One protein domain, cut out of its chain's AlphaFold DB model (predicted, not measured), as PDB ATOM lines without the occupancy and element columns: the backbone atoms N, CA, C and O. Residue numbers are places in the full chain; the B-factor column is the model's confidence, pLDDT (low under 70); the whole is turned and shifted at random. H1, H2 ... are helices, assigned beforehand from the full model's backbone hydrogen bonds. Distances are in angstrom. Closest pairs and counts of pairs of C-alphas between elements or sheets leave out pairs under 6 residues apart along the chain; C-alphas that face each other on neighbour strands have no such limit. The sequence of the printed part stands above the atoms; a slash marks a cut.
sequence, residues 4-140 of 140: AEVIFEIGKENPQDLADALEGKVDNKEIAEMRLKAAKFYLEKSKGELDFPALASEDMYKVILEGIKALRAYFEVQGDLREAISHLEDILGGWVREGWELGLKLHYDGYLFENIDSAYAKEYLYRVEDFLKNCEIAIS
ATOM      1  N   ALA A   4      -3.542  27.086 -16.397       49.59
ATOM      2  CA  ALA A   4      -3.259  28.143 -15.427       49.59
ATOM      3  C   ALA A   4      -1.912  28.883 -15.611       49.59
ATOM      4  O   ALA A   4      -1.830  30.064 -15.291       49.59
ATOM      5  N   GLU A   5      -0.861  28.220 -16.103       49.44
ATOM      6  CA  GLU A   5       0.451  28.846 -16.353       49.44
ATOM      7  C   GLU A   5       0.425  29.681 -17.641       49.44
ATOM      8  O   GLU A   5       0.991  30.768 -17.690       49.44
ATOM      9  N   VAL A   6      -0.313  29.216 -18.656       51.16
ATOM     10  CA  VAL A   6      -0.528  29.934 -19.927       51.16
ATOM     11  C   VAL A   6      -1.416  31.166 -19.717       51.16
ATOM     12  O   VAL A   6      -1.154  32.235 -20.259       51.16
ATOM     13  N   ILE A   7      -2.433  31.022 -18.865       51.12
ATOM     14  CA  ILE A   7      -3.336  32.081 -18.392       51.12
ATOM     15  C   ILE A   7      -2.552  33.215 -17.708       51.12
ATOM     16  O   ILE A   7      -2.860  34.386 -17.919       51.12
ATOM     17  N   PHE A   8      -1.509  32.887 -16.939       48.47
ATOM     18  CA  PHE A   8      -0.697  33.876 -16.226       48.47
ATOM     19  C   PHE A   8       0.230  34.680 -17.153       48.47
ATOM     20  O   PHE A   8       0.474  35.860 -16.904       48.47
ATOM     21  N   GLU A   9       0.733  34.073 -18.234       56.16
ATOM     22  CA  GLU A   9       1.548  34.789 -19.226       56.16
ATOM     23  C   GLU A   9       0.717  35.678 -20.161       56.16
ATOM     24  O   GLU A   9       1.180  36.753 -20.530       56.16
ATOM     25  N   ILE A  10      -0.512  35.272 -20.507       51.53
ATOM     26  CA  ILE A  10      -1.389  36.029 -21.420       51.53
ATOM     27  C   ILE A  10      -2.178  37.132 -20.685       51.53
ATOM     28  O   ILE A  10      -2.409  38.195 -21.251       51.53
ATOM     29  N   GLY A  11      -2.576  36.911 -19.427       50.91
ATOM     30  CA  GLY A  11      -3.438  37.818 -18.651       50.91
ATOM     31  C   GLY A  11      -2.710  38.785 -17.716       50.91
ATOM     32  O   GLY A  11      -3.354  39.393 -16.866       50.91
ATOM     33  N   LYS A  12      -1.383  38.922 -17.831       55.66
ATOM     34  CA  LYS A  12      -0.540  39.650 -16.865       55.66
ATOM     35  C   LYS A  12      -0.933  41.121 -16.656       55.66
ATOM     36  O   LYS A  12      -0.600  41.689 -15.623       55.66
ATOM     37  N   GLU A  13      -1.630  41.713 -17.625       61.62
ATOM     38  CA  GLU A  13      -2.131  43.091 -17.556       61.62
ATOM     39  C   GLU A  13      -3.609  43.191 -17.141       61.62
ATOM     40  O   GLU A  13      -4.007  44.234 -16.626       61.62
ATOM     41  N   ASN A  14      -4.424  42.134 -17.307       72.31
ATOM     42  CA  ASN A  14      -5.830  42.145 -16.884       72.31
ATOM     43  C   ASN A  14      -6.390  40.734 -16.568       72.31
ATOM     44  O   ASN A  14      -7.055  40.114 -17.405       72.31
ATOM     45  N   PRO A  15      -6.130  40.187 -15.364       78.44
ATOM     46  CA  PRO A  15      -6.566  38.837 -14.990       78.44
ATOM     47  C   PRO A  15      -8.086  38.712 -14.800       78.44
ATOM     48  O   PRO A  15      -8.624  37.610 -14.928       78.44
ATOM     49  N   GLN A  16      -8.780  39.822 -14.533       81.19
ATOM     50  CA  GLN A  16     -10.236  39.862 -14.409       81.19
ATOM     51  C   GLN A  16     -10.929  39.504 -15.730       81.19
ATOM     52  O   GLN A  16     -11.779  38.613 -15.741       81.19
ATOM     53  N   ASP A  17     -10.529  40.133 -16.840       80.56
ATOM     54  CA  ASP A  17     -11.121  39.891 -18.167       80.56
ATOM     55  C   ASP A  17     -10.991  38.422 -18.583       80.56
ATOM     56  O   ASP A  17     -11.883  37.843 -19.204       80.56
ATOM     57  N   LEU A  18      -9.868  37.799 -18.223       81.00
ATOM     58  CA  LEU A  18      -9.612  36.396 -18.510       81.00
ATOM     59  C   LEU A  18     -10.533  35.471 -17.707       81.00
ATOM     60  O   LEU A  18     -11.074  34.516 -18.264       81.00
ATOM     61  N   ALA A  19     -10.741  35.759 -16.421       77.06
ATOM     62  CA  ALA A  19     -11.680  35.007 -15.597       77.06
ATOM     63  C   ALA A  19     -13.133  35.205 -16.070       77.06
ATOM     64  O   ALA A  19     -13.864  34.223 -16.187       77.06
ATOM     65  N   ASP A  20     -13.517  36.433 -16.443       83.69
ATOM     66  CA  ASP A  20     -14.823  36.732 -17.047       83.69
ATOM     67  C   ASP A  20     -15.018  35.949 -18.365       83.69
ATOM     68  O   ASP A  20     -16.081  35.378 -18.612       83.69
ATOM     69  N   ALA A  21     -13.986  35.849 -19.210       83.44
ATOM     70  CA  ALA A  21     -14.067  35.164 -20.501       83.44
ATOM     71  C   ALA A  21     -14.193  33.632 -20.403       83.44
ATOM     72  O   ALA A  21     -14.674  33.002 -21.359       83.44
ATOM     73  N   LEU A  22     -13.729  33.028 -19.307       82.56
ATOM     74  CA  LEU A  22     -13.766  31.579 -19.082       82.56
ATOM     75  C   LEU A  22     -14.967  31.117 -18.250       82.56
ATOM     76  O   LEU A  22     -15.227  29.914 -18.196       82.56
ATOM     77  N   GLU A  23     -15.716  32.034 -17.640       80.81
ATOM     78  CA  GLU A  23     -16.903  31.707 -16.851       80.81
ATOM     79  C   GLU A  23     -17.922  30.906 -17.687       80.81
ATOM     80  O   GLU A  23     -18.203  31.222 -18.846       80.81
ATOM     81  N   GLY A  24     -18.416  29.793 -17.133       82.94
ATOM     82  CA  GLY A  24     -19.293  28.846 -17.836       82.94
ATOM     83  C   GLY A  24     -18.612  27.960 -18.894       82.94
ATOM     84  O   GLY A  24     -19.293  27.159 -19.534       82.94
ATOM     85  N   LYS A  25     -17.290  28.080 -19.096       83.75
ATOM     86  CA  LYS A  25     -16.502  27.247 -20.031       83.75
ATOM     87  C   LYS A  25     -15.543  26.280 -19.339       83.75
ATOM     88  O   LYS A  25     -15.073  25.342 -19.980       83.75
ATOM     89  N   VAL A  26     -15.241  26.517 -18.067       87.06
ATOM     90  CA  VAL A  26     -14.413  25.651 -17.217       87.06
ATOM     91  C   VAL A  26     -15.137  25.370 -15.900       87.06
ATOM     92  O   VAL A  26     -16.211  25.918 -15.651       87.06
ATOM     93  N   ASP A  27     -14.571  24.481 -15.087       91.44
ATOM     94  CA  ASP A  27     -15.147  24.090 -13.801       91.44
ATOM     95  C   ASP A  27     -15.254  25.280 -12.829       91.44
ATOM     96  O   ASP A  27     -14.383  26.151 -12.787       91.44
ATOM     97  N   ASN A  28     -16.313  25.304 -12.017       91.50
ATOM     98  CA  ASN A  28     -16.577  26.396 -11.077       91.50
ATOM     99  C   ASN A  28     -15.466  26.569 -10.031       91.50
ATOM    100  O   ASN A  28     -15.180  27.697  -9.626       91.50
ATOM    101  N   LYS A  29     -14.792  25.485  -9.623       92.31
ATOM    102  CA  LYS A  29     -13.642  25.580  -8.714       92.31
ATOM    103  C   LYS A  29     -12.433  26.177  -9.416       92.31
ATOM    104  O   LYS A  29     -11.740  27.003  -8.829       92.31
ATOM    105  N   GLU A  30     -12.211  25.825 -10.682       92.12
ATOM    106  CA  GLU A  30     -11.150  26.437 -11.489       92.12
ATOM    107  C   GLU A  30     -11.405  27.942 -11.684       92.12
ATOM    108  O   GLU A  30     -10.487  28.743 -11.504       92.12
ATOM    109  N   ILE A  31     -12.658  28.353 -11.931       93.00
ATOM    110  CA  ILE A  31     -13.042  29.775 -11.936       93.00
ATOM    111  C   ILE A  31     -12.747  30.431 -10.589       93.00
ATOM    112  O   ILE A  31     -12.107  31.482 -10.563       93.00
ATOM    113  N   ALA A  32     -13.162  29.829  -9.473       95.12
ATOM    114  CA  ALA A  32     -12.923  30.391  -8.145       95.12
ATOM    115  C   ALA A  32     -11.423  30.618  -7.876       95.12
ATOM    116  O   ALA A  32     -11.026  31.696  -7.431       95.12
ATOM    117  N   GLU A  33     -10.564  29.657  -8.229       94.19
ATOM    118  CA  GLU A  33      -9.110  29.802  -8.110       94.19
ATOM    119  C   GLU A  33      -8.547  30.924  -8.995       94.19
ATOM    120  O   GLU A  33      -7.645  31.659  -8.580       94.19
ATOM    121  N   MET A  34      -9.049  31.067 -10.224       91.88
ATOM    122  CA  MET A  34      -8.645  32.148 -11.126       91.88
ATOM    123  C   MET A  34      -9.035  33.523 -10.579       91.88
ATOM    124  O   MET A  34      -8.219  34.445 -10.604       91.88
ATOM    125  N   ARG A  35     -10.241  33.643 -10.023       95.19
ATOM    126  CA  ARG A  35     -10.738  34.864  -9.378       95.19
ATOM    127  C   ARG A  35      -9.908  35.236  -8.151       95.19
ATOM    128  O   ARG A  35      -9.504  36.387  -8.017       95.19
ATOM    129  N   LEU A  36      -9.539  34.265  -7.310       96.38
ATOM    130  CA  LEU A  36      -8.624  34.512  -6.186       96.38
ATOM    131  C   LEU A  36      -7.242  34.991  -6.650       96.38
ATOM    132  O   LEU A  36      -6.640  35.854  -6.011       96.38
ATOM    133  N   LYS A  37      -6.723  34.474  -7.772       94.81
ATOM    134  CA  LYS A  37      -5.467  34.975  -8.361       94.81
ATOM    135  C   LYS A  37      -5.608  36.415  -8.858       94.81
ATOM    136  O   LYS A  37      -4.695  37.206  -8.631       94.81
ATOM    137  N   ALA A  38      -6.732  36.761  -9.487       93.88
ATOM    138  CA  ALA A  38      -7.023  38.134  -9.898       93.88
ATOM    139  C   ALA A  38      -7.111  39.075  -8.684       93.88
ATOM    140  O   ALA A  38      -6.470  40.124  -8.672       93.88
ATOM    141  N   ALA A  39      -7.804  38.665  -7.619       97.56
ATOM    142  CA  ALA A  39      -7.889  39.432  -6.379       97.56
ATOM    143  C   ALA A  39      -6.499  39.689  -5.762       97.56
ATOM    144  O   ALA A  39      -6.182  40.818  -5.399       97.56
ATOM    145  N   LYS A  40      -5.619  38.677  -5.719       97.25
ATOM    146  CA  LYS A  40      -4.224  38.846  -5.261       97.25
ATOM    147  C   LYS A  40      -3.427  39.817  -6.123       97.25
ATOM    148  O   LYS A  40      -2.647  40.600  -5.592       97.25
ATOM    149  N   PHE A  41      -3.614  39.769  -7.439       95.31
ATOM    150  CA  PHE A  41      -2.962  40.701  -8.354       95.31
ATOM    151  C   PHE A  41      -3.349  42.154  -8.042       95.31
ATOM    152  O   PHE A  41      -2.466  42.996  -7.885       95.31
ATOM    153  N   TYR A  42      -4.644  42.440  -7.880       97.00
ATOM    154  CA  TYR A  42      -5.099  43.790  -7.532       97.00
ATOM    155  C   TYR A  42      -4.668  44.217  -6.130       97.00
ATOM    156  O   TYR A  42      -4.355  45.387  -5.926       97.00
ATOM    157  N   LEU A  43      -4.567  43.284  -5.180       98.06
ATOM    158  CA  LEU A  43      -4.056  43.597  -3.851       98.06
ATOM    159  C   LEU A  43      -2.607  44.094  -3.926       98.06
ATOM    160  O   LEU A  43      -2.292  45.149  -3.376       98.06
ATOM    161  N   GLU A  44      -1.736  43.389  -4.648       96.88
ATOM    162  CA  GLU A  44      -0.343  43.811  -4.823       96.88
ATOM    163  C   GLU A  44      -0.228  45.138  -5.583       96.88
ATOM    164  O   GLU A  44       0.599  45.981  -5.232       96.88
ATOM    165  N   LYS A  45      -1.100  45.372  -6.570       94.62
ATOM    166  CA  LYS A  45      -1.162  46.653  -7.282       94.62
ATOM    167  C   LYS A  45      -1.573  47.796  -6.350       94.62
ATOM    168  O   LYS A  45      -0.864  48.796  -6.270       94.62
ATOM    169  N   SER A  46      -2.618  47.598  -5.543       96.94
ATOM    170  CA  SER A  46      -3.090  48.603  -4.583       96.94
ATOM    171  C   SER A  46      -2.027  48.989  -3.546       96.94
ATOM    172  O   SER A  46      -1.904  50.164  -3.201       96.94
ATOM    173  N   LYS A  47      -1.184  48.037  -3.109       96.81
ATOM    174  CA  LYS A  47      -0.040  48.298  -2.215       96.81
ATOM    175  C   LYS A  47       0.993  49.230  -2.845       96.81
ATOM    176  O   LYS A  47       1.567  50.062  -2.145       96.81
ATOM    177  N   GLY A  48       1.228  49.092  -4.149       93.50
ATOM    178  CA  GLY A  48       2.132  49.955  -4.911       93.50
ATOM    179  C   GLY A  48       1.563  51.345  -5.208       93.50
ATOM    180  O   GLY A  48       2.321  52.247  -5.554       93.50
ATOM    181  N   GLU A  49       0.252  51.534  -5.051       92.25
ATOM    182  CA  GLU A  49      -0.468  52.750  -5.441       92.25
ATOM    183  C   GLU A  49      -0.951  53.589  -4.246       92.25
ATOM    184  O   GLU A  49      -1.694  54.543  -4.437       92.25
ATOM    185  N   LEU A  50      -0.527  53.301  -3.008       93.31
ATOM    186  CA  LEU A  50      -1.011  54.001  -1.799       93.31
ATOM    187  C   LEU A  50      -0.745  55.522  -1.776       93.31
ATOM    188  O   LEU A  50      -1.434  56.264  -1.066       93.31
ATOM    189  N   ASP A  51       0.235  55.992  -2.548       92.62
ATOM    190  CA  ASP A  51       0.502  57.425  -2.748       92.62
ATOM    191  C   ASP A  51      -0.477  58.078  -3.750       92.62
ATOM    192  O   ASP A  51      -0.524  59.300  -3.874       92.62
ATOM    193  N   PHE A  52      -1.305  57.271  -4.419       95.69
ATOM    194  CA  PHE A  52      -2.385  57.651  -5.330       95.69
ATOM    195  C   PHE A  52      -3.719  57.056  -4.831       95.69
ATOM    196  O   PHE A  52      -4.209  56.067  -5.384       95.69
ATOM    197  N   PRO A  53      -4.342  57.641  -3.787       94.44
ATOM    198  CA  PRO A  53      -5.456  57.023  -3.060       94.44
ATOM    199  C   PRO A  53      -6.649  56.608  -3.921       94.44
ATOM    200  O   PRO A  53      -7.250  55.570  -3.652       94.44
ATOM    201  N   ALA A  54      -6.970  57.373  -4.966       96.25
ATOM    202  CA  ALA A  54      -8.051  57.036  -5.888       96.25
ATOM    203  C   ALA A  54      -7.774  55.721  -6.641       96.25
ATOM    204  O   ALA A  54      -8.643  54.854  -6.707       96.25
ATOM    205  N   LEU A  55      -6.548  55.537  -7.148       96.25
ATOM    206  CA  LEU A  55      -6.145  54.317  -7.855       96.25
ATOM    207  C   LEU A  55      -6.073  53.120  -6.903       96.25
ATOM    208  O   LEU A  55      -6.674  52.082  -7.178       96.25
ATOM    209  N   ALA A  56      -5.450  53.304  -5.734       97.62
ATOM    210  CA  ALA A  56      -5.409  52.270  -4.706       97.62
ATOM    211  C   ALA A  56      -6.818  51.846  -4.263       97.62
ATOM    212  O   ALA A  56      -7.058  50.660  -4.052       97.62
ATOM    213  N   SER A  57      -7.756  52.792  -4.146       98.31
ATOM    214  CA  SER A  57      -9.150  52.503  -3.792       98.31
ATOM    215  C   SER A  57      -9.853  51.671  -4.859       98.31
ATOM    216  O   SER A  57     -10.510  50.688  -4.522       98.31
ATOM    217  N   GLU A  58      -9.673  52.007  -6.135       98.31
ATOM    218  CA  GLU A  58     -10.257  51.233  -7.231       98.31
ATOM    219  C   GLU A  58      -9.697  49.809  -7.293       98.31
ATOM    220  O   GLU A  58     -10.440  48.844  -7.467       98.31
ATOM    221  N   ASP A  59      -8.392  49.642  -7.099       98.25
ATOM    222  CA  ASP A  59      -7.799  48.310  -7.084       98.25
ATOM    223  C   ASP A  59      -8.206  47.508  -5.843       98.25
ATOM    224  O   ASP A  59      -8.535  46.330  -5.972       98.25
ATOM    225  N   MET A  60      -8.296  48.128  -4.661       98.69
ATOM    226  CA  MET A  60      -8.853  47.488  -3.462       98.69
ATOM    227  C   MET A  60     -10.318  47.060  -3.658       98.69
ATOM    228  O   MET A  60     -10.709  45.977  -3.217       98.69
ATOM    229  N   TYR A  61     -11.126  47.861  -4.359       98.56
ATOM    230  CA  TYR A  61     -12.480  47.464  -4.750       98.56
ATOM    231  C   TYR A  61     -12.463  46.214  -5.641       98.56
ATOM    232  O   TYR A  61     -13.224  45.278  -5.389       98.56
ATOM    233  N   LYS A  62     -11.562  46.142  -6.629       98.38
ATOM    234  CA  LYS A  62     -11.425  44.952  -7.486       98.38
ATOM    235  C   LYS A  62     -11.012  43.707  -6.706       98.38
ATOM    236  O   LYS A  62     -11.492  42.624  -7.030       98.38
ATOM    237  N   VAL A  63     -10.199  43.834  -5.649       98.69
ATOM    238  CA  VAL A  63      -9.916  42.707  -4.735       98.69
ATOM    239  C   VAL A  63     -11.215  42.151  -4.153       98.69
ATOM    240  O   VAL A  63     -11.450  40.943  -4.205       98.69
ATOM    241  N   ILE A  64     -12.070  43.030  -3.625       98.69
ATOM    242  CA  ILE A  64     -13.345  42.642  -3.014       98.69
ATOM    243  C   ILE A  64     -14.279  42.031  -4.060       98.69
ATOM    244  O   ILE A  64     -14.833  40.955  -3.833       98.69
ATOM    245  N   LEU A  65     -14.423  42.678  -5.219       98.25
ATOM    246  CA  LEU A  65     -15.275  42.209  -6.309       98.25
ATOM    247  C   LEU A  65     -14.881  40.802  -6.767       98.25
ATOM    248  O   LEU A  65     -15.733  39.916  -6.849       98.25
ATOM    249  N   GLU A  66     -13.597  40.580  -7.043       97.94
ATOM    250  CA  GLU A  66     -13.111  39.279  -7.495       97.94
ATOM    251  C   GLU A  66     -13.194  38.227  -6.381       97.94
ATOM    252  O   GLU A  66     -13.518  37.076  -6.666       97.94
ATOM    253  N   GLY A  67     -13.017  38.607  -5.110       98.25
ATOM    254  CA  GLY A  67     -13.279  37.722  -3.972       98.25
ATOM    255  C   GLY A  67     -14.744  37.276  -3.892       98.25
ATOM    256  O   GLY A  67     -15.012  36.079  -3.792       98.25
ATOM    257  N   ILE A  68     -15.706  38.196  -4.038       98.12
ATOM    258  CA  ILE A  68     -17.139  37.852  -4.086       98.12
ATOM    259  C   ILE A  68     -17.449  36.951  -5.287       98.12
ATOM    260  O   ILE A  68     -18.164  35.960  -5.135       98.12
ATOM    261  N   LYS A  69     -16.895  37.238  -6.473       96.94
ATOM    262  CA  LYS A  69     -17.058  36.365  -7.650       96.94
ATOM    263  C   LYS A  69     -16.457  34.973  -7.422       96.94
ATOM    264  O   LYS A  69     -17.054  33.989  -7.850       96.94
ATOM    265  N   ALA A  70     -15.319  34.879  -6.734       97.31
ATOM    266  CA  ALA A  70     -14.698  33.602  -6.387       97.31
ATOM    267  C   ALA A  70     -15.606  32.770  -5.473       97.31
ATOM    268  O   ALA A  70     -15.878  31.607  -5.768       97.31
ATOM    269  N   LEU A  71     -16.119  33.385  -4.403       97.94
ATOM    270  CA  LEU A  71     -17.063  32.751  -3.480       97.94
ATOM    271  C   LEU A  71     -18.329  32.306  -4.210       97.94
ATOM    272  O   LEU A  71     -18.766  31.168  -4.066       97.94
ATOM    273  N   ARG A  72     -18.892  33.186  -5.042       96.31
ATOM    274  CA  ARG A  72     -20.079  32.887  -5.842       96.31
ATOM    275  C   ARG A  72     -19.867  31.660  -6.727       96.31
ATOM    276  O   ARG A  72     -20.734  30.794  -6.751       96.31
ATOM    277  N   ALA A  73     -18.736  31.586  -7.429       95.06
ATOM    278  CA  ALA A  73     -18.403  30.438  -8.263       95.06
ATOM    279  C   ALA A  73     -18.265  29.162  -7.419       95.06
ATOM    280  O   ALA A  73     -18.889  28.154  -7.735       95.06
ATOM    281  N   TYR A  74     -17.523  29.218  -6.311       96.31
ATOM    282  CA  TYR A  74     -17.259  28.055  -5.459       96.31
ATOM    283  C   TYR A  74     -18.517  27.476  -4.794       96.31
ATOM    284  O   TYR A  74     -18.696  26.262  -4.766       96.31
ATOM    285  N   PHE A  75     -19.397  28.341  -4.282       95.75
ATOM    286  CA  PHE A  75     -20.672  27.952  -3.665       95.75
ATOM    287  C   PHE A  75     -21.818  27.815  -4.682       95.75
ATOM    288  O   PHE A  75     -22.960  27.586  -4.289       95.75
ATOM    289  N   GLU A  76     -21.522  27.968  -5.977       94.25
ATOM    290  CA  GLU A  76     -22.463  27.861  -7.100       94.25
ATOM    291  C   GLU A  76     -23.702  28.770  -6.976       94.25
ATOM    292  O   GLU A  76     -24.794  28.456  -7.464       94.25
ATOM    293  N   VAL A  77     -23.528  29.935  -6.346       94.25
ATOM    294  CA  VAL A  77     -24.609  30.887  -6.085       94.25
ATOM    295  C   VAL A  77     -25.059  31.559  -7.386       94.25
ATOM    296  O   VAL A  77     -24.303  32.253  -8.076       94.25
ATOM    297  N   GLN A  78     -26.332  31.359  -7.717       86.75
ATOM    298  CA  GLN A  78     -26.985  31.931  -8.894       86.75
ATOM    299  C   GLN A  78     -27.569  33.320  -8.599       86.75
ATOM    300  O   GLN A  78     -27.700  33.711  -7.439       86.75
ATOM    301  N   GLY A  79     -27.955  34.035  -9.658       86.56
ATOM    302  CA  GLY A  79     -28.554  35.371  -9.568       86.56
ATOM    303  C   GLY A  79     -27.591  36.495  -9.934       86.56
ATOM    304  O   GLY A  79     -26.473  36.254 -10.403       86.56
ATOM    305  N   ASP A  80     -28.049  37.732  -9.764       89.25
ATOM    306  CA  ASP A  80     -27.170  38.893  -9.903       89.25
ATOM    307  C   ASP A  80     -26.216  39.026  -8.700       89.25
ATOM    308  O   ASP A  80     -26.296  38.285  -7.718       89.25
ATOM    309  N   LEU A  81     -25.265  39.961  -8.775       86.81
ATOM    310  CA  LEU A  81     -24.263  40.124  -7.720       86.81
ATOM    311  C   LEU A  81     -24.893  40.494  -6.366       86.81
ATOM    312  O   LEU A  81     -24.404  40.061  -5.327       86.81
ATOM    313  N   ARG A  82     -25.984  41.270  -6.370       87.62
ATOM    314  CA  ARG A  82     -26.658  41.730  -5.151       87.62
ATOM    315  C   ARG A  82     -27.383  40.580  -4.460       87.62
ATOM    316  O   ARG A  82     -27.298  40.464  -3.239       87.62
ATOM    317  N   GLU A  83     -28.066  39.744  -5.230       90.88
ATOM    318  CA  GLU A  83     -28.671  38.504  -4.743       90.88
ATOM    319  C   GLU A  83     -27.593  37.552  -4.213       90.88
ATOM    320  O   GLU A  83     -27.726  37.012  -3.112       90.88
ATOM    321  N   ALA A  84     -26.479  37.425  -4.944       93.25
ATOM    322  CA  ALA A  84     -25.376  36.561  -4.551       93.25
ATOM    323  C   ALA A  84     -24.770  36.955  -3.198       93.25
ATOM    324  O   ALA A  84     -24.495  36.078  -2.386       93.25
ATOM    325  N   ILE A  85     -24.613  38.252  -2.916       95.69
ATOM    326  CA  ILE A  85     -24.105  38.735  -1.622       95.69
ATOM    327  C   ILE A  85     -25.010  38.303  -0.468       95.69
ATOM    328  O   ILE A  85     -24.498  37.865   0.557       95.69
ATOM    329  N   SER A  86     -26.335  38.388  -0.634       95.25
ATOM    330  CA  SER A  86     -27.276  37.963   0.411       95.25
ATOM    331  C   SER A  86     -27.155  36.467   0.695       95.25
ATOM    332  O   SER A  86     -27.062  36.068   1.849       95.25
ATOM    333  N   HIS A  87     -27.100  35.636  -0.348       96.56
ATOM    334  CA  HIS A  87     -26.949  34.190  -0.174       96.56
ATOM    335  C   HIS A  87     -25.584  33.812   0.413       96.56
ATOM    336  O   HIS A  87     -25.494  32.924   1.257       96.56
ATOM    337  N   LEU A  88     -24.511  34.476  -0.017       97.56
ATOM    338  CA  LEU A  88     -23.173  34.240   0.516       97.56
ATOM    339  C   LEU A  88     -23.069  34.655   1.987       97.56
ATOM    340  O   LEU A  88     -22.423  33.955   2.759       97.56
ATOM    341  N   GLU A  89     -23.720  35.744   2.392       97.25
ATOM    342  CA  GLU A  89     -23.826  36.140   3.799       97.25
ATOM    343  C   GLU A  89     -24.564  35.089   4.636       97.25
ATOM    344  O   GLU A  89     -24.097  34.753   5.722       97.25
ATOM    345  N   ASP A  90     -25.660  34.517   4.131       96.75
ATOM    346  CA  ASP A  90     -26.381  33.449   4.835       96.75
ATOM    347  C   ASP A  90     -25.500  32.201   5.055       96.75
ATOM    348  O   ASP A  90     -25.642  31.503   6.060       96.75
ATOM    349  N   ILE A  91     -24.572  31.922   4.129       96.62
ATOM    350  CA  ILE A  91     -23.658  30.768   4.185       96.62
ATOM    351  C   ILE A  91     -22.436  31.052   5.069       96.62
ATOM    352  O   ILE A  91     -22.019  30.197   5.850       96.62
ATOM    353  N   LEU A  92     -21.822  32.225   4.911       97.31
ATOM    354  CA  LEU A  92     -20.479  32.529   5.414       97.31
ATOM    355  C   LEU A  92     -20.474  33.535   6.570       97.31
ATOM    356  O   LEU A  92     -19.469  33.649   7.272       97.31
ATOM    357  N   GLY A  93     -21.582  34.237   6.792       97.19
ATOM    358  CA  GLY A  93     -21.750  35.259   7.816       97.19
ATOM    359  C   GLY A  93     -21.540  36.694   7.320       97.19
ATOM    360  O   GLY A  93     -21.173  36.957   6.174       97.19
ATOM    361  N   GLY A  94     -21.755  37.642   8.240       97.56
ATOM    362  CA  GLY A  94     -21.831  39.084   7.961       97.56
ATOM    363  C   GLY A  94     -20.586  39.713   7.328       97.56
ATOM    364  O   GLY A  94     -20.700  40.730   6.650       97.56
ATOM    365  N   TRP A  95     -19.412  39.088   7.459       97.81
ATOM    366  CA  TRP A  95     -18.169  39.601   6.870       97.81
ATOM    367  C   TRP A  95     -18.242  39.726   5.340       97.81
ATOM    368  O   TRP A  95     -17.557  40.567   4.762       97.81
ATOM    369  N   VAL A  96     -19.092  38.930   4.676       98.12
ATOM    370  CA  VAL A  96     -19.343  39.047   3.232       98.12
ATOM    371  C   VAL A  96     -19.991  40.393   2.912       98.12
ATOM    372  O   VAL A  96     -19.534  41.107   2.017       98.12
ATOM    373  N   ARG A  97     -21.036  40.763   3.661       97.81
ATOM    374  CA  ARG A  97     -21.731  42.044   3.500       97.81
ATOM    375  C   ARG A  97     -20.830  43.210   3.883       97.81
ATOM    376  O   ARG A  97     -20.746  44.170   3.125       97.81
ATOM    377  N   GLU A  98     -20.116  43.106   5.000       98.12
ATOM    378  CA  GLU A  98     -19.158  44.129   5.440       98.12
ATOM    379  C   GLU A  98     -18.056  44.367   4.397       98.12
ATOM    380  O   GLU A  98     -17.698  45.512   4.113       98.12
ATOM    381  N   GLY A  99     -17.538  43.289   3.797       98.25
ATOM    382  CA  GLY A  99     -16.590  43.353   2.691       98.25
ATOM    383  C   GLY A  99     -17.188  44.055   1.479       98.25
ATOM    384  O   GLY A  99     -16.588  44.985   0.947       98.25
ATOM    385  N   TRP A 100     -18.404  43.685   1.074       97.94
ATOM    386  CA  TRP A 100     -19.080  44.336  -0.046       97.94
ATOM    387  C   TRP A 100     -19.317  45.837   0.181       97.94
ATOM    388  O   TRP A 100     -19.031  46.648  -0.699       97.94
ATOM    389  N   GLU A 101     -19.787  46.226   1.364       98.12
ATOM    390  CA  GLU A 101     -20.004  47.631   1.729       98.12
ATOM    391  C   GLU A 101     -18.697  48.433   1.724       98.12
ATOM    392  O   GLU A 101     -18.668  49.566   1.235       98.12
ATOM    393  N   LEU A 102     -17.598  47.835   2.198       98.44
ATOM    394  CA  LEU A 102     -16.265  48.418   2.067       98.44
ATOM    395  C   LEU A 102     -15.879  48.603   0.593       98.44
ATOM    396  O   LEU A 102     -15.367  49.659   0.230       98.44
ATOM    397  N   GLY A 103     -16.162  47.620  -0.262       98.25
ATOM    398  CA  GLY A 103     -15.908  47.705  -1.699       98.25
ATOM    399  C   GLY A 103     -16.652  48.870  -2.350       98.25
ATOM    400  O   GLY A 103     -16.045  49.665  -3.065       98.25
ATOM    401  N   LEU A 104     -17.943  49.030  -2.045       97.88
ATOM    402  CA  LEU A 104     -18.730  50.165  -2.535       97.88
ATOM    403  C   LEU A 104     -18.160  51.501  -2.055       97.88
ATOM    404  O   LEU A 104     -18.071  52.442  -2.839       97.88
ATOM    405  N   LYS A 105     -17.740  51.581  -0.788       98.38
ATOM    406  CA  LYS A 105     -17.096  52.779  -0.247       98.38
ATOM    407  C   LYS A 105     -15.804  53.114  -0.994       98.38
ATOM    408  O   LYS A 105     -15.595  54.263  -1.363       98.38
ATOM    409  N   LEU A 106     -14.951  52.127  -1.240       98.56
ATOM    410  CA  LEU A 106     -13.702  52.318  -1.977       98.56
ATOM    411  C   LEU A 106     -13.957  52.792  -3.415       98.56
ATOM    412  O   LEU A 106     -13.313  53.734  -3.868       98.56
ATOM    413  N   HIS A 107     -14.935  52.203  -4.104       98.19
ATOM    414  CA  HIS A 107     -15.264  52.587  -5.475       98.19
ATOM    415  C   HIS A 107     -15.890  53.987  -5.560       98.19
ATOM    416  O   HIS A 107     -15.420  54.846  -6.305       98.19
ATOM    417  N   TYR A 108     -16.944  54.252  -4.786       98.06
ATOM    418  CA  TYR A 108     -17.644  55.532  -4.858       98.06
ATOM    419  C   TYR A 108     -16.865  56.642  -4.157       98.06
ATOM    420  O   TYR A 108     -16.502  57.631  -4.791       98.06
ATOM    421  N   ASP A 109     -16.574  56.483  -2.868       97.69
ATOM    422  CA  ASP A 109     -15.947  57.549  -2.085       97.69
ATOM    423  C   ASP A 109     -14.457  57.677  -2.406       97.69
ATOM    424  O   ASP A 109     -13.940  58.790  -2.426       97.69
ATOM    425  N   GLY A 110     -13.761  56.566  -2.650       97.44
ATOM    426  CA  GLY A 110     -12.323  56.568  -2.913       97.44
ATOM    427  C   GLY A 110     -11.963  56.931  -4.345       97.44
ATOM    428  O   GLY A 110     -11.190  57.860  -4.560       97.44
ATOM    429  N   TYR A 111     -12.510  56.206  -5.319       97.62
ATOM    430  CA  TYR A 111     -12.137  56.369  -6.723       97.62
ATOM    431  C   TYR A 111     -12.929  57.472  -7.432       97.62
ATOM    432  O   TYR A 111     -12.329  58.353  -8.040       97.62
ATOM    433  N   LEU A 112     -14.264  57.453  -7.353       96.31
ATOM    434  CA  LEU A 112     -15.094  58.391  -8.121       96.31
ATOM    435  C   LEU A 112     -15.164  59.790  -7.505       96.31
ATOM    436  O   LEU A 112     -15.227  60.776  -8.240       96.31
ATOM    437  N   PHE A 113     -15.194  59.881  -6.176       97.38
ATOM    438  CA  PHE A 113     -15.311  61.157  -5.467       97.38
ATOM    439  C   PHE A 113     -14.011  61.639  -4.821       97.38
ATOM    440  O   PHE A 113     -13.981  62.770  -4.344       97.38
ATOM    441  N   GLU A 114     -12.955  60.819  -4.808       96.19
ATOM    442  CA  GLU A 114     -11.628  61.170  -4.274       96.19
ATOM    443  C   GLU A 114     -11.647  61.687  -2.816       96.19
ATOM    444  O   GLU A 114     -10.845  62.527  -2.410       96.19
ATOM    445  N   ASN A 115     -12.561  61.165  -1.994       97.06
ATOM    446  CA  ASN A 115     -12.752  61.554  -0.590       97.06
ATOM    447  C   ASN A 115     -11.878  60.756   0.398       97.06
ATOM    448  O   ASN A 115     -11.926  61.005   1.604       97.06
ATOM    449  N   ILE A 116     -11.116  59.770  -0.081       95.81
ATOM    450  CA  ILE A 116     -10.224  58.932   0.730       95.81
ATOM    451  C   ILE A 116      -8.786  59.402   0.513       95.81
ATOM    452  O   ILE A 116      -8.294  59.401  -0.611       95.81
ATOM    453  N   ASP A 117      -8.095  59.773   1.592       95.69
ATOM    454  CA  ASP A 117      -6.669  60.108   1.549       95.69
ATOM    455  C   ASP A 117      -5.768  58.874   1.761       95.69
ATOM    456  O   ASP A 117      -6.231  57.771   2.059       95.69
ATOM    457  N   SER A 118      -4.450  59.051   1.635       93.88
ATOM    458  CA  SER A 118      -3.476  57.962   1.794       93.88
ATOM    459  C   SER A 118      -3.457  57.329   3.189       93.88
ATOM    460  O   SER A 118      -3.036  56.179   3.318       93.88
ATOM    461  N   ALA A 119      -3.852  58.046   4.246       94.44
ATOM    462  CA  ALA A 119      -3.895  57.480   5.593       94.44
ATOM    463  C   ALA A 119      -5.083  56.521   5.725       94.44
ATOM    464  O   ALA A 119      -4.903  55.381   6.157       94.44
ATOM    465  N   TYR A 120      -6.264  56.937   5.261       94.38
ATOM    466  CA  TYR A 120      -7.443  56.072   5.214       94.38
ATOM    467  C   TYR A 120      -7.275  54.909   4.231       94.38
ATOM    468  O   TYR A 120      -7.665  53.787   4.549       94.38
ATOM    469  N   ALA A 121      -6.650  55.127   3.070       95.12
ATOM    470  CA  ALA A 121      -6.366  54.060   2.109       95.12
ATOM    471  C   ALA A 121      -5.511  52.941   2.735       95.12
ATOM    472  O   ALA A 121      -5.794  51.762   2.541       95.12
ATOM    473  N   LYS A 122      -4.511  53.302   3.553       95.31
ATOM    474  CA  LYS A 122      -3.695  52.334   4.308       95.31
ATOM    475  C   LYS A 122      -4.509  51.558   5.338       95.31
ATOM    476  O   LYS A 122      -4.284  50.366   5.503       95.31
ATOM    477  N   GLU A 123      -5.446  52.207   6.024       95.56
ATOM    478  CA  GLU A 123      -6.339  51.524   6.966       95.56
ATOM    479  C   GLU A 123      -7.251  50.519   6.247       95.56
ATOM    480  O   GLU A 123      -7.376  49.369   6.673       95.56
ATOM    481  N   TYR A 124      -7.860  50.926   5.129       97.94
ATOM    482  CA  TYR A 124      -8.733  50.048   4.354       97.94
ATOM    483  C   TYR A 124      -7.993  48.875   3.724       97.94
ATOM    484  O   TYR A 124      -8.568  47.790   3.657       97.94
ATOM    485  N   LEU A 125      -6.723  49.049   3.348       98.25
ATOM    486  CA  LEU A 125      -5.896  47.964   2.831       98.25
ATOM    487  C   LEU A 125      -5.870  46.764   3.788       98.25
ATOM    488  O   LEU A 125      -6.108  45.646   3.345       98.25
ATOM    489  N   TYR A 126      -5.685  46.981   5.096       97.06
ATOM    490  CA  TYR A 126      -5.695  45.886   6.076       97.06
ATOM    491  C   TYR A 126      -7.029  45.130   6.095       97.06
ATOM    492  O   TYR A 126      -7.064  43.904   6.164       97.06
ATOM    493  N   ARG A 127      -8.146  45.855   5.982       98.19
ATOM    494  CA  ARG A 127      -9.486  45.251   5.948       98.19
ATOM    495  C   ARG A 127      -9.728  44.465   4.658       98.19
ATOM    496  O   ARG A 127     -10.389  43.431   4.686       98.19
ATOM    497  N   VAL A 128      -9.190  44.943   3.538       98.69
ATOM    498  CA  VAL A 128      -9.236  44.258   2.238       98.69
ATOM    499  C   VAL A 128      -8.387  42.981   2.268       98.69
ATOM    500  O   VAL A 128      -8.819  41.952   1.748       98.69
ATOM    501  N   GLU A 129      -7.217  43.010   2.915       98.50
ATOM    502  CA  GLU A 129      -6.376  41.825   3.132       98.50
ATOM    503  C   GLU A 129      -7.095  40.760   3.969       98.50
ATOM    504  O   GLU A 129      -7.126  39.591   3.579       98.50
ATOM    505  N   ASP A 130      -7.722  41.161   5.078       98.25
ATOM    506  CA  ASP A 130      -8.498  40.250   5.926       98.25
ATOM    507  C   ASP A 130      -9.698  39.650   5.176       98.25
ATOM    508  O   ASP A 130      -9.949  38.446   5.270       98.25
ATOM    509  N   PHE A 131     -10.405  40.455   4.374       98.69
ATOM    510  CA  PHE A 131     -11.476  39.962   3.508       98.69
ATOM    511  C   PHE A 131     -10.964  38.904   2.522       98.69
ATOM    512  O   PHE A 131     -11.535  37.816   2.432       98.69
ATOM    513  N   LEU A 132      -9.868  39.186   1.805       98.62
ATOM    514  CA  LEU A 132      -9.308  38.244   0.835       98.62
ATOM    515  C   LEU A 132      -8.870  36.940   1.510       98.62
ATOM    516  O   LEU A 132      -9.155  35.860   0.999       98.62
ATOM    517  N   LYS A 133      -8.240  37.031   2.681       98.44
ATOM    518  CA  LYS A 133      -7.845  35.863   3.472       98.44
ATOM    519  C   LYS A 133      -9.049  35.002   3.868       98.44
ATOM    520  O   LYS A 133      -8.970  33.776   3.799       98.44
ATOM    521  N   ASN A 134     -10.168  35.615   4.250       98.50
ATOM    522  CA  ASN A 134     -11.402  34.877   4.538       98.50
ATOM    523  C   ASN A 134     -11.951  34.177   3.290       98.50
ATOM    524  O   ASN A 134     -12.374  33.024   3.382       98.50
ATOM    525  N   CYS A 135     -11.882  34.821   2.119       98.44
ATOM    526  CA  CYS A 135     -12.238  34.181   0.851       98.44
ATOM    527  C   CYS A 135     -11.376  32.942   0.571       98.44
ATOM    528  O   CYS A 135     -11.906  31.906   0.176       98.44
ATOM    529  N   GLU A 136     -10.063  33.017   0.805       97.94
ATOM    530  CA  GLU A 136      -9.163  31.872   0.631       97.94
ATOM    531  C   GLU A 136      -9.515  30.708   1.563       97.94
ATOM    532  O   GLU A 136      -9.555  29.566   1.117       97.94
ATOM    533  N   ILE A 137      -9.806  30.999   2.835       97.56
ATOM    534  CA  ILE A 137     -10.207  29.990   3.829       97.56
ATOM    535  C   ILE A 137     -11.534  29.327   3.436       97.56
ATOM    536  O   ILE A 137     -11.702  28.123   3.608       97.56
ATOM    537  N   ALA A 138     -12.487  30.095   2.908       96.69
ATOM    538  CA  ALA A 138     -13.788  29.566   2.510       96.69
ATOM    539  C   ALA A 138     -13.722  28.657   1.268       96.69
ATOM    540  O   ALA A 138     -14.586  27.800   1.102       96.69
ATOM    541  N   ILE A 139     -12.721  28.853   0.402       94.88
ATOM    542  CA  ILE A 139     -12.549  28.127  -0.869       94.88
ATOM    543  C   ILE A 139     -11.606  26.911  -0.725       94.88
ATOM    544  O   ILE A 139     -11.587  26.044  -1.604       94.88
ATOM    545  N   SER A 140     -10.835  26.826   0.368       81.38
ATOM    546  CA  SER A 140      -9.853  25.753   0.618       81.38
ATOM    547  C   SER A 140     -10.421  24.357   0.882       81.38
ATOM    548  O   SER A 140     -11.555  24.237   1.393       81.38
TER     549      SER A 140
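Overview. This is residues 4 to 140 of the 140 residues of the protein "PaREP1 family protein" of Candidatus Aramenus sulfurataquae (UniProt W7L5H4). Four long helices form an up-and-down bundle, with H4 in the middle, H3 and H6 on either side of it, and H7 packed along H4 and H3 and meeting H6 only through residues 95 to 99 of H6 and 128 to 131 of H7. H5 crosses one end of H4 steeply and meets the start of H6, while short H2 packs on H3 and H1 lies outermost, touching no helix. The printed part has 137 residues, with seven named helices in the order H1 to H7 and no named strand, and its class is all helix. It is compact, with a radius of gyration of the C-alphas of 14.4 A and spans of 40 by 37 by 23 A.

Arrangement. Start at H4, residues 53 to 74, the hub. H3, residues 28 to 48, touches it at a shallow tilt of 14 degrees, opposite ways, as a hairpin; look for the closest C-alphas at Ala 32 and Ala 70, 4.1 A apart. H7, residues 118 to 139, touches H4 at a shallow tilt of 12 degrees, the same way, closest at the C-alphas of Pro 53 and Ser 118, 5.3 A. H6, residues 95 to 112, touches H4 opposite ways at a shallow tilt of 33 degrees, only just short of steep; the closest C-alphas, of Ala 54 and Tyr 111, are 4.2 A apart. H3 and H6 are apart. These four form the bundle, up and down, each running against the one before it. Further out, H5, residues 81 to 92, touches H4 with residues 84 to 88 alone, closest at the C-alphas of Arg 72 and Ala 84, 6.6 A. H2, residues 15 to 22, touches H3 as a hairpin, with the C-alphas of Pro 15 and Ala 38 closest at 5.2 A. H1, residues 4 to 10, is close to H2 but not clearly touching, the C-alphas of Ile 7 and Leu 18 being 7.6 A apart. Every O i to N i+4 pair is within hydrogen-bond range in H1 to H6; in H7 16 of 18 are.

Along the chain. Find C-alpha 53 at (-5.456, 57.023, -3.060); from there H4 runs 31.4 A to C-alpha 74 at (-17.259, 28.055, -5.459). H7 runs 31.3 A to C-alpha 139 at (-12.549, 28.127, -0.869). H3 measures 30.7 A, H6 24.2 A, H5 15.6 A, H2 11.0 A and H1 10.1 A.

Size, cuts and confidence. The C-alphas farthest apart, of Lys 25 and Ala 119, are 41.6 A apart. The printed part has no cut and no long link; the link from H4 to H5 is short, the others tight. Mean pLDDT of the printed part is 91.4, but look at residues 4 to 13, which are under 70.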